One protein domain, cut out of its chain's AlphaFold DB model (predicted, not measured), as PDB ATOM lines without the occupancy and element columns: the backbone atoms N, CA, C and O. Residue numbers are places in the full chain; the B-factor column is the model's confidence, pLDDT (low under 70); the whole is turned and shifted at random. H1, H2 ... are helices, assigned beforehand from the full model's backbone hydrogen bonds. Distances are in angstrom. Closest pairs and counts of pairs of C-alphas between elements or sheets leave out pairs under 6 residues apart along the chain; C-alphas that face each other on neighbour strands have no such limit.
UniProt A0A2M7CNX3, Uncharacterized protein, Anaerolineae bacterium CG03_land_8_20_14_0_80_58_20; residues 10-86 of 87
ATOM      1  N   GLU A  10      61.163 205.750 203.323       91.69
ATOM      2  CA  GLU A  10      59.902 206.131 203.965       91.69
ATOM      3  C   GLU A  10      59.920 205.729 205.441       91.69
ATOM      4  O   GLU A  10      59.570 206.540 206.299       91.69
ATOM      5  N   ALA A  11      60.430 204.530 205.746       89.50
ATOM      6  CA  ALA A  11      60.636 204.086 207.121       89.50
ATOM      7  C   ALA A  11      61.625 204.987 207.878       89.50
ATOM      8  O   ALA A  11      61.357 205.376 209.012       89.50
ATOM      9  N   LEU A  12      62.743 205.368 207.246       89.56
ATOM     10  CA  LEU A  12      63.739 206.244 207.870       89.56
ATOM     11  C   LEU A  12      63.189 207.654 208.137       89.56
ATOM     12  O   LEU A  12      63.517 208.251 209.154       89.56
ATOM     13  N   ALA A  13      62.352 208.185 207.241       90.38
ATOM     14  CA  ALA A  13      61.741 209.504 207.408       90.38
ATOM     15  C   ALA A  13      60.664 209.544 208.507       90.38
ATOM     16  O   ALA A  13      60.379 210.616 209.036       90.38
ATOM     17  N   ALA A  14      60.052 208.399 208.821       94.38
ATOM     18  CA  ALA A  14      59.035 208.272 209.861       94.38
ATOM     19  C   ALA A  14      59.606 207.918 211.248       94.38
ATOM     20  O   ALA A  14      58.886 208.053 212.235       94.38
ATOM     21  N   MET A  15      60.862 207.462 211.315       94.19
ATOM     22  CA  MET A  15      61.546 207.079 212.553       94.19
ATOM     23  C   MET A  15      61.784 208.296 213.456       94.19
ATOM     24  O   MET A  15      62.207 209.352 212.976       94.19
ATOM     25  N   THR A  16      61.533 208.154 214.758       93.94
ATOM     26  CA  THR A  16      61.815 209.214 215.739       93.94
ATOM     27  C   THR A  16      63.244 209.115 216.273       93.94
ATOM     28  O   THR A  16      63.877 208.061 216.214       93.94
ATOM     29  N   ASP A  17      63.765 210.211 216.829       89.19
ATOM     30  CA  ASP A  17      65.130 210.259 217.369       89.19
ATOM     31  C   ASP A  17      65.366 209.213 218.476       89.19
ATOM     32  O   ASP A  17      66.459 208.659 218.586       89.19
ATOM     33  N   GLU A  18      64.347 208.900 219.281       91.12
ATOM     34  CA  GLU A  18      64.431 207.902 220.355       91.12
ATOM     35  C   GLU A  18      64.584 206.463 219.839       91.12
ATOM     36  O   GLU A  18      65.088 205.601 220.561       91.12
ATOM     37  N   GLU A  19      64.148 206.195 218.608       92.44
ATOM     38  CA  GLU A  19      64.265 204.884 217.962       92.44
ATOM     39  C   GLU A  19      65.662 204.664 217.355       92.44
ATOM     40  O   GLU A  19      66.026 203.530 217.019       92.44
ATOM     41  N   ILE A  20      66.476 205.722 217.246       90.44
ATOM     42  CA  ILE A  20      67.835 205.644 216.712       90.44
ATOM     43  C   ILE A  20      68.750 204.955 217.731       90.44
ATOM     44  O   ILE A  20      68.960 205.405 218.857       90.44
ATOM     45  N   ASN A  21      69.355 203.844 217.311       89.62
ATOM     46  CA  ASN A  21      70.277 203.092 218.149       89.62
ATOM     47  C   ASN A  21      71.695 203.698 218.126       89.62
ATOM     48  O   ASN A  21      72.433 203.533 217.156       89.62
ATOM     49  N   TYR A  22      72.102 204.322 219.232       88.69
ATOM     50  CA  TYR A  22      73.444 204.895 219.419       88.69
ATOM     51  C   TYR A  22      74.442 203.953 220.118       88.69
ATOM     52  O   TYR A  22      75.520 204.398 220.514       88.69
ATOM     53  N   SER A  23      74.124 202.665 220.306       90.19
ATOM     54  CA  SER A  23      74.963 201.744 221.097       90.19
ATOM     55  C   SER A  23      76.401 201.600 220.578       90.19
ATOM     56  O   SER A  23      77.307 201.322 221.362       90.19
ATOM     57  N   GLU A  24      76.621 201.826 219.282       91.06
ATOM     58  CA  GLU A  24      77.938 201.759 218.634       91.06
ATOM     59  C   GLU A  24      78.722 203.081 218.686       91.06
ATOM     60  O   GLU A  24      79.925 203.102 218.426       91.06
ATOM     61  N   ILE A  25      78.063 204.188 219.033       89.56
ATOM     62  CA  ILE A  25      78.621 205.544 218.997       89.56
ATOM     63  C   ILE A  25      78.361 206.262 220.321       89.56
ATOM     64  O   ILE A  25      77.608 207.231 220.409       89.56
ATOM     65  N   ALA A  26      79.013 205.766 221.373       87.00
ATOM     66  CA  ALA A  26      78.944 206.366 222.699       87.00
ATOM     67  C   ALA A  26      79.335 207.861 222.673       87.00
ATOM     68  O   ALA A  26      80.253 208.253 221.942       87.00
ATOM     69  N   PRO A  27      78.683 208.708 223.488       87.00
ATOM     70  CA  PRO A  27      78.979 210.133 223.533       87.00
ATOM     71  C   PRO A  27      80.416 210.392 223.999       87.00
ATOM     72  O   PRO A  27      80.904 209.799 224.963       87.00
ATOM     73  N   LEU A  28      81.095 211.315 223.315       89.75
ATOM     74  CA  LEU A  28      82.454 211.730 223.657       89.75
ATOM     75  C   LEU A  28      82.449 212.586 224.933       89.75
ATOM     76  O   LEU A  28      81.601 213.460 225.109       89.75
ATOM     77  N   SER A  29      83.410 212.350 225.831       89.69
ATOM     78  CA  SER A  29      83.516 213.071 227.106       89.69
ATOM     79  C   SER A  29      84.063 214.493 226.936       89.69
ATOM     80  O   SER A  29      84.810 214.784 226.006       89.69
ATOM     81  N   ALA A  30      83.796 215.383 227.899       88.00
ATOM     82  CA  ALA A  30      84.418 216.714 227.926       88.00
ATOM     83  C   ALA A  30      85.961 216.639 227.923       88.00
ATOM     84  O   ALA A  30      86.623 217.385 227.208       88.00
ATOM     85  N   THR A  31      86.526 215.654 228.629       89.31
ATOM     86  CA  THR A  31      87.975 215.394 228.680       89.31
ATOM     87  C   THR A  31      88.582 215.003 227.330       89.31
ATOM     88  O   THR A  31      89.768 215.244 227.099       89.31
ATOM     89  N   PHE A  32      87.794 214.419 226.416       87.62
ATOM     90  CA  PHE A  32      88.225 214.186 225.037       87.62
ATOM     91  C   PHE A  32      88.442 215.523 224.317       87.62
ATOM     92  O   PHE A  32      89.489 215.737 223.703       87.62
ATOM     93  N   PHE A  33      87.491 216.451 224.453       87.31
ATOM     94  CA  PHE A  33      87.550 217.760 223.804       87.31
ATOM     95  C   PHE A  33      88.601 218.697 224.411       87.31
ATOM     96  O   PHE A  33      89.182 219.490 223.677       87.31
ATOM     97  N   GLU A  34      88.926 218.567 225.699       88.06
ATOM     98  CA  GLU A  34      90.010 219.332 226.346       88.06
ATOM     99  C   GLU A  34      91.376 219.139 225.667       88.06
ATOM    100  O   GLU A  34      92.203 220.050 225.644       88.06
ATOM    101  N   ARG A  35      91.627 217.949 225.108       83.31
ATOM    102  CA  ARG A  35      92.879 217.614 224.405       83.31
ATOM    103  C   ARG A  35      92.750 217.693 222.889       83.31
ATOM    104  O   ARG A  35      93.755 217.565 222.185       83.31
ATOM    105  N   ALA A  36      91.535 217.870 222.382       83.25
ATOM    106  CA  ALA A  36      91.289 217.928 220.957       83.25
ATOM    107  C   ALA A  36      91.910 219.207 220.385       83.25
ATOM    108  O   ALA A  36      91.629 220.321 220.823       83.25
ATOM    109  N   ARG A  37      92.763 219.053 219.372       79.94
ATOM    110  CA  ARG A  37      93.223 220.189 218.575       79.94
ATOM    111  C   ARG A  37      92.256 220.385 217.425       79.94
ATOM    112  O   ARG A  37      92.088 219.485 216.604       79.94
ATOM    113  N   VAL A  38      91.651 221.567 217.346       79.38
ATOM    114  CA  VAL A  38      90.865 221.958 216.177       79.38
ATOM    115  C   VAL A  38      91.821 222.056 214.992       79.38
ATOM    116  O   VAL A  38      92.664 222.951 214.928       79.38
ATOM    117  N   TRP A  39      91.716 221.112 214.061       76.75
ATOM    118  CA  TRP A  39      92.414 221.203 212.789       76.75
ATOM    119  C   TRP A  39      91.605 222.102 211.861       76.75
ATOM    120  O   TRP A  39      90.538 221.724 211.383       76.75
ATOM    121  N   GLN A  40      92.104 223.310 211.623       75.75
ATOM    122  CA  GLN A  40      91.571 224.168 210.575       75.75
ATOM    123  C   GLN A  40      92.325 223.864 209.278       75.75
ATOM    124  O   GLN A  40      93.547 224.069 209.237       75.75
ATOM    125  N   PRO A  41      91.647 223.373 208.221       75.56
ATOM    126  CA  PRO A  41      92.285 223.222 206.926       75.56
ATOM    127  C   PRO A  41      92.763 224.599 206.469       75.56
ATOM    128  O   PRO A  41      91.986 225.541 206.328       75.56
ATOM    129  N   GLN A  42      94.074 224.722 206.285       78.94
ATOM    130  CA  GLN A  42      94.672 225.955 205.793       78.94
ATOM    131  C   GLN A  42      94.196 226.197 204.356       78.94
ATOM    132  O   GLN A  42      94.155 225.235 203.575       78.94
ATOM    133  N   PRO A  43      93.859 227.444 203.983       84.06
ATOM    134  CA  PRO A  43      93.485 227.755 202.613       84.06
ATOM    135  C   PRO A  43      94.621 227.333 201.678       84.06
ATOM    136  O   PRO A  43      95.787 227.678 201.888       84.06
ATOM    137  N   LYS A  44      94.280 226.539 200.662       83.62
ATOM    138  CA  LYS A  44      95.221 226.149 199.615       83.62
ATOM    139  C   LYS A  44      95.222 227.223 198.538       83.62
ATOM    140  O   LYS A  44      94.163 227.685 198.123       83.62
ATOM    141  N   VAL A  45      96.411 227.599 198.087       87.31
ATOM    142  CA  VAL A  45      96.601 228.529 196.974       87.31
ATOM    143  C   VAL A  45      97.195 227.743 195.815       87.31
ATOM    144  O   VAL A  45      98.214 227.077 195.986       87.31
ATOM    145  N   THR A  46      96.556 227.814 194.649       87.50
ATOM    146  CA  THR A  46      97.133 227.297 193.407       87.50
ATOM    147  C   THR A  46      98.159 228.299 192.903       87.50
ATOM    148  O   THR A  46      97.833 229.463 192.679       87.50
ATOM    149  N   LEU A  47      99.395 227.846 192.729       87.06
ATOM    150  CA  LEU A  47     100.471 228.637 192.146       87.06
ATOM    151  C   LEU A  47     101.009 227.927 190.908       87.06
ATOM    152  O   LEU A  47     101.056 226.700 190.859       87.06
ATOM    153  N   THR A  48     101.427 228.705 189.916       90.94
ATOM    154  CA  THR A  48     102.143 228.201 188.743       90.94
ATOM    155  C   THR A  48     103.598 228.620 188.881       90.94
ATOM    156  O   THR A  48     103.892 229.812 188.921       90.94
ATOM    157  N   MET A  49     104.504 227.649 188.982       90.06
ATOM    158  CA  MET A  49     105.944 227.891 189.061       90.06
ATOM    159  C   MET A  49     106.700 226.937 188.143       90.06
ATOM    160  O   MET A  49     106.209 225.854 187.830       90.06
ATOM    161  N   GLN A  50     107.893 227.345 187.721       93.38
ATOM    162  CA  GLN A  50     108.817 226.469 187.010       93.38
ATOM    163  C   GLN A  50     109.630 225.670 188.027       93.38
ATOM    164  O   GLN A  50     110.085 226.217 189.032       93.38
ATOM    165  N   VAL A  51     109.775 224.377 187.762       91.69
ATOM    166  CA  VAL A  51     110.572 223.432 188.544       91.69
ATOM    167  C   VAL A  51     111.370 222.608 187.543       91.69
ATOM    168  O   VAL A  51     110.871 222.336 186.447       91.69
ATOM    169  N   ASP A  52     112.592 222.235 187.906       95.94
ATOM    170  CA  ASP A  52     113.424 221.384 187.064       95.94
ATOM    171  C   ASP A  52     112.756 220.017 186.845       95.94
ATOM    172  O   ASP A  52     112.086 219.467 187.728       95.94
ATOM    173  N   ALA A  53     112.894 219.489 185.628       94.56
ATOM    174  CA  ALA A  53     112.179 218.289 185.201       94.56
ATOM    175  C   ALA A  53     112.580 217.049 186.014       94.56
ATOM    176  O   ALA A  53     111.722 216.240 186.358       94.56
ATOM    177  N   ASP A  54     113.855 216.936 186.381       96.19
ATOM    178  CA  ASP A  54     114.406 215.829 187.166       96.19
ATOM    179  C   ASP A  54     113.810 215.756 188.580       96.19
ATOM    180  O   ASP A  54     113.517 214.670 189.084       96.19
ATOM    181  N   ILE A  55     113.551 216.909 189.204       93.50
ATOM    182  CA  ILE A  55     112.879 216.984 190.508       93.50
ATOM    183  C   ILE A  55     111.455 216.435 190.392       93.50
ATOM    184  O   ILE A  55     111.019 215.640 191.228       93.50
ATOM    185  N   VAL A  56     110.723 216.847 189.355       92.44
ATOM    186  CA  VAL A  56     109.343 216.400 189.133       92.44
ATOM    187  C   VAL A  56     109.297 214.897 188.842       92.44
ATOM    188  O   VAL A  56     108.488 214.187 189.440       92.44
ATOM    189  N   GLU A  57     110.190 214.399 187.988       94.94
ATOM    190  CA  GLU A  57     110.311 212.971 187.668       94.94
ATOM    191  C   GLU A  57     110.619 212.121 188.908       94.94
ATOM    192  O   GLU A  57     110.033 211.046 189.093       94.94
ATOM    193  N   TRP A  58     111.483 212.612 189.801       95.62
ATOM    194  CA  TRP A  58     111.788 211.926 191.054       95.62
ATOM    195  C   TRP A  58     110.541 211.769 191.938       95.62
ATOM    196  O   TRP A  58     110.248 210.663 192.401       95.62
ATOM    197  N   PHE A  59     109.762 212.841 192.126       94.75
ATOM    198  CA  PHE A  59     108.535 212.792 192.932       94.75
ATOM    199  C   PHE A  59     107.460 211.891 192.313       94.75
ATOM    200  O   PHE A  59     106.794 211.156 193.047       94.75
ATOM    201  N   GLN A  60     107.308 211.915 190.986       93.06
ATOM    202  CA  GLN A  60     106.369 211.044 190.271       93.06
ATOM    203  C   GLN A  60     106.738 209.564 190.406       93.06
ATOM    204  O   GLN A  60     105.859 208.723 190.569       93.06
ATOM    205  N   THR A  61     108.034 209.247 190.399       93.12
ATOM    206  CA  THR A  61     108.517 207.870 190.595       93.12
ATOM    207  C   THR A  61     108.302 207.391 192.035       93.12
ATOM    208  O   THR A  61     108.073 206.205 192.270       93.12
ATOM    209  N   ALA A  62     108.371 208.298 193.014       88.62
ATOM    210  CA  ALA A  62     108.273 207.956 194.429       88.62
ATOM    211  C   ALA A  62     106.843 207.613 194.892       88.62
ATOM    212  O   ALA A  62     106.689 206.791 195.798       88.62
ATOM    213  N   SER A  63     105.797 208.234 194.328       87.81
ATOM    214  CA  SER A  63     104.406 207.882 194.656       87.81
ATOM    215  C   SER A  63     103.382 208.409 193.650       87.81
ATOM    216  O   SER A  63     103.542 209.511 193.128       87.81
ATOM    217  N   ASP A  64     102.239 207.725 193.553       88.44
ATOM    218  CA  ASP A  64     101.064 208.190 192.797       88.44
ATOM    219  C   ASP A  64     100.501 209.535 193.306       88.44
ATOM    220  O   ASP A  64      99.828 210.251 192.567       88.44
ATOM    221  N   ASN A  65     100.791 209.916 194.557       91.69
ATOM    222  CA  ASN A  65     100.367 211.181 195.168       91.69
ATOM    223  C   ASN A  65     101.531 212.183 195.283       91.69
ATOM    224  O   ASN A  65     101.789 212.769 196.342       91.69
ATOM    225  N   TRP A  66     102.272 212.341 194.188       92.31
ATOM    226  CA  TRP A  66     103.487 213.154 194.122       92.31
ATOM    227  C   TRP A  66     103.255 214.629 194.502       92.31
ATOM    228  O   TRP A  66     104.095 215.224 195.175       92.31
ATOM    229  N   GLU A  67     102.094 215.210 194.183       89.06
ATOM    230  CA  GLU A  67     101.748 216.588 194.572       89.06
ATOM    231  C   GLU A  67     101.711 216.771 196.099       89.06
ATOM    232  O   GLU A  67     102.192 217.777 196.630       89.06
ATOM    233  N   ALA A  68     101.178 215.788 196.835       90.25
ATOM    234  CA  ALA A  68     101.150 215.833 198.294       90.25
ATOM    235  C   ALA A  68     102.556 215.697 198.899       90.25
ATOM    236  O   ALA A  68     102.851 216.335 199.912       90.25
ATOM    237  N   GLN A  69     103.436 214.914 198.265       91.81
ATOM    238  CA  GLN A  69     104.845 214.804 198.658       91.81
ATOM    239  C   GLN A  69     105.591 216.126 198.442       91.81
ATOM    240  O   GLN A  69     106.289 216.590 199.346       91.81
ATOM    241  N   VAL A  70     105.375 216.790 197.301       92.88
ATOM    242  CA  VAL A  70     105.913 218.135 197.039       92.88
ATOM    243  C   VAL A  70     105.409 219.125 198.091       92.88
ATOM    244  O   VAL A  70     106.199 219.867 198.679       92.88
ATOM    245  N   GLN A  71     104.110 219.106 198.404       91.12
ATOM    246  CA  GLN A  71     103.540 219.961 199.447       91.12
ATOM    247  C   GLN A  71     104.196 219.715 200.820       91.12
ATOM    248  O   GLN A  71     104.486 220.676 201.542       91.12
ATOM    249  N   ALA A  72     104.430 218.454 201.189       91.25
ATOM    250  CA  ALA A  72     105.082 218.092 202.446       91.25
ATOM    251  C   ALA A  72     106.540 218.577 202.498       91.25
ATOM    252  O   ALA A  72     106.950 219.166 203.501       91.25
ATOM    253  N   ALA A  73     107.294 218.415 201.408       92.56
ATOM    254  CA  ALA A  73     108.668 218.898 201.300       92.56
ATOM    255  C   ALA A  73     108.749 220.429 201.439       92.56
ATOM    256  O   ALA A  73     109.552 220.944 202.222       92.56
ATOM    257  N   LEU A  74     107.863 221.163 200.756       92.12
ATOM    258  CA  LEU A  74     107.770 222.621 200.876       92.12
ATOM    259  C   LEU A  74     107.426 223.055 202.307       92.12
ATOM    260  O   LEU A  74     108.026 223.997 202.829       92.12
ATOM    261  N   ARG A  75     106.489 222.363 202.971       90.94
ATOM    262  CA  ARG A  75     106.142 222.635 204.376       90.94
ATOM    263  C   ARG A  75     107.356 222.453 205.284       90.94
ATOM    264  O   ARG A  75     107.655 223.355 206.064       90.94
ATOM    265  N   PHE A  76     108.062 221.333 205.145       91.81
ATOM    266  CA  PHE A  76     109.249 221.025 205.938       91.81
ATOM    267  C   PHE A  76     110.363 222.065 205.741       91.81
ATOM    268  O   PHE A  76     110.965 222.541 206.708       91.81
ATOM    269  N   TYR A  77     110.599 222.487 204.495       93.25
ATOM    270  CA  TYR A  77     111.552 223.553 204.194       93.25
ATOM    271  C   TYR A  77     111.169 224.863 204.899       93.25
ATOM    272  O   TYR A  77     111.987 225.464 205.594       93.25
ATOM    273  N   VAL A  78     109.906 225.285 204.795       91.31
ATOM    274  CA  VAL A  78     109.430 226.511 205.450       91.31
ATOM    275  C   VAL A  78     109.556 226.428 206.973       91.31
ATOM    276  O   VAL A  78     109.992 227.392 207.598       91.31
ATOM    277  N   GLU A  79     109.179 225.308 207.588       90.06
ATOM    278  CA  GLU A  79     109.234 225.131 209.044       90.06
ATOM    279  C   GLU A  79     110.668 225.142 209.579       90.06
ATOM    280  O   GLU A  79     110.949 225.839 210.556       90.06
ATOM    281  N   SER A  80     111.588 224.453 208.901       90.50
ATOM    282  CA  SER A  80     113.007 224.435 209.282       90.50
ATOM    283  C   SER A  80     113.659 225.820 209.198       90.50
ATOM    284  O   SER A  80     114.459 226.172 210.062       90.50
ATOM    285  N   HIS A  81     113.270 226.649 208.224       88.81
ATOM    286  CA  HIS A  81     113.826 227.998 208.064       88.81
ATOM    287  C   HIS A  81     113.129 229.043 208.944       88.81
ATOM    288  O   HIS A  81     113.775 229.981 209.409       88.81
ATOM    289  N   LYS A  82     111.836 228.878 209.248       80.81
ATOM    290  CA  LYS A  82     111.139 229.723 210.234       80.81
ATOM    291  C   LYS A  82     111.671 229.515 211.647       80.81
ATOM    292  O   LYS A  82     111.784 230.487 212.387       80.81
ATOM    293  N   ALA A  83     112.031 228.283 212.006       62.53
ATOM    294  CA  ALA A  83     112.673 227.990 213.285       62.53
ATOM    295  C   ALA A  83     114.042 228.688 213.433       62.53
ATOM    296  O   ALA A  83     114.452 228.985 214.549       62.53
ATOM    297  N   TYR A  84     114.719 228.994 212.320       56.41
ATOM    298  CA  TYR A  84     116.025 229.659 212.308       56.41
ATOM    299  C   TYR A  84     115.942 231.195 212.387       56.41
ATOM    300  O   TYR A  84     116.881 231.838 212.833       56.41
ATOM    301  N   GLN A  85     114.820 231.802 211.981       52.91
ATOM    302  CA  GLN A  85     114.622 233.263 212.023       52.91
ATOM    303  C   GLN A  85     114.020 233.773 213.348       52.91
ATOM    304  O   GLN A  85     113.668 234.945 213.453       52.91
ATOM    305  N   GLY A  86     113.875 232.898 214.347       51.25
ATOM    306  CA  GLY A  86     113.279 233.186 215.655       51.25
ATOM    307  C   GLY A  86     114.272 233.298 216.820       51.25
ATOM    308  O   GLY A  86     113.894 232.952 217.938       51.25
TER     309      GLY A  86
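What this domain is: This is residues 10 to 86 of the 87 residues of an uncharacterized protein of Anaerolineae bacterium CG03_land_8_20_14_0_80_58_20 (UniProt A0A2M7CNX3). Two helices, H3 and H4, meet at an L-shaped corner, and a long, open arm of chain holding the short helices H1 and H2 runs away from it and makes most of the length. Residues 13 to 19 stand free, and so do residues 21 to 54, of which 30 to 35 belong to H2 and 53 to 54 to H3, and residues 71 to 86, of which 71 to 84 belong to H4. The printed part has 77 residues, with four named helices in the order H1, H2, H3, H4 and no named strand; its class is all helix. It is extended, with a radius of gyration of the C-alphas of 22.8 A, and elongated, spanning 60 by 39 by 22 A.

How they stand to each other: H1, residues 10 to 14, touches no helix. H2, residues 30 to 35, touches no helix either. H3, residues 53 to 62, touches H4, residues 66 to 84, which meets it with residues 66 to 70 alone. Their closest C-alphas, those of Phe 59 and Trp 66, are 5.2 A apart. Their lines stand at 72 degrees, only just about perpendicular. Every O i to N i+4 pair is within hydrogen-bond range in H1 and H3, against 1 of 2 in H2 and 14 of 15 in H4.

Where its parts are: H1 begins at C-alpha 10 (59.902, 206.131, 203.965). H2 begins at C-alpha 30 (84.418, 216.714, 227.926). H3 is 14.4 A long from first to last C-alpha. H4, the longest helix, measures 27.6 A and ends at C-alpha 84 (116.025, 229.659, 212.308).

The domain as a whole: The C-alphas of Glu 10 and Gln 85, the two farthest apart, are 61.6 A apart. The links H1 to H2 and H2 to H3 are long, with 15 and 17 residues; H3 to H4 is tight, with 3. The printed part has no cut. Its mean pLDDT is 87.6, and residues 83 to 86 are under 70.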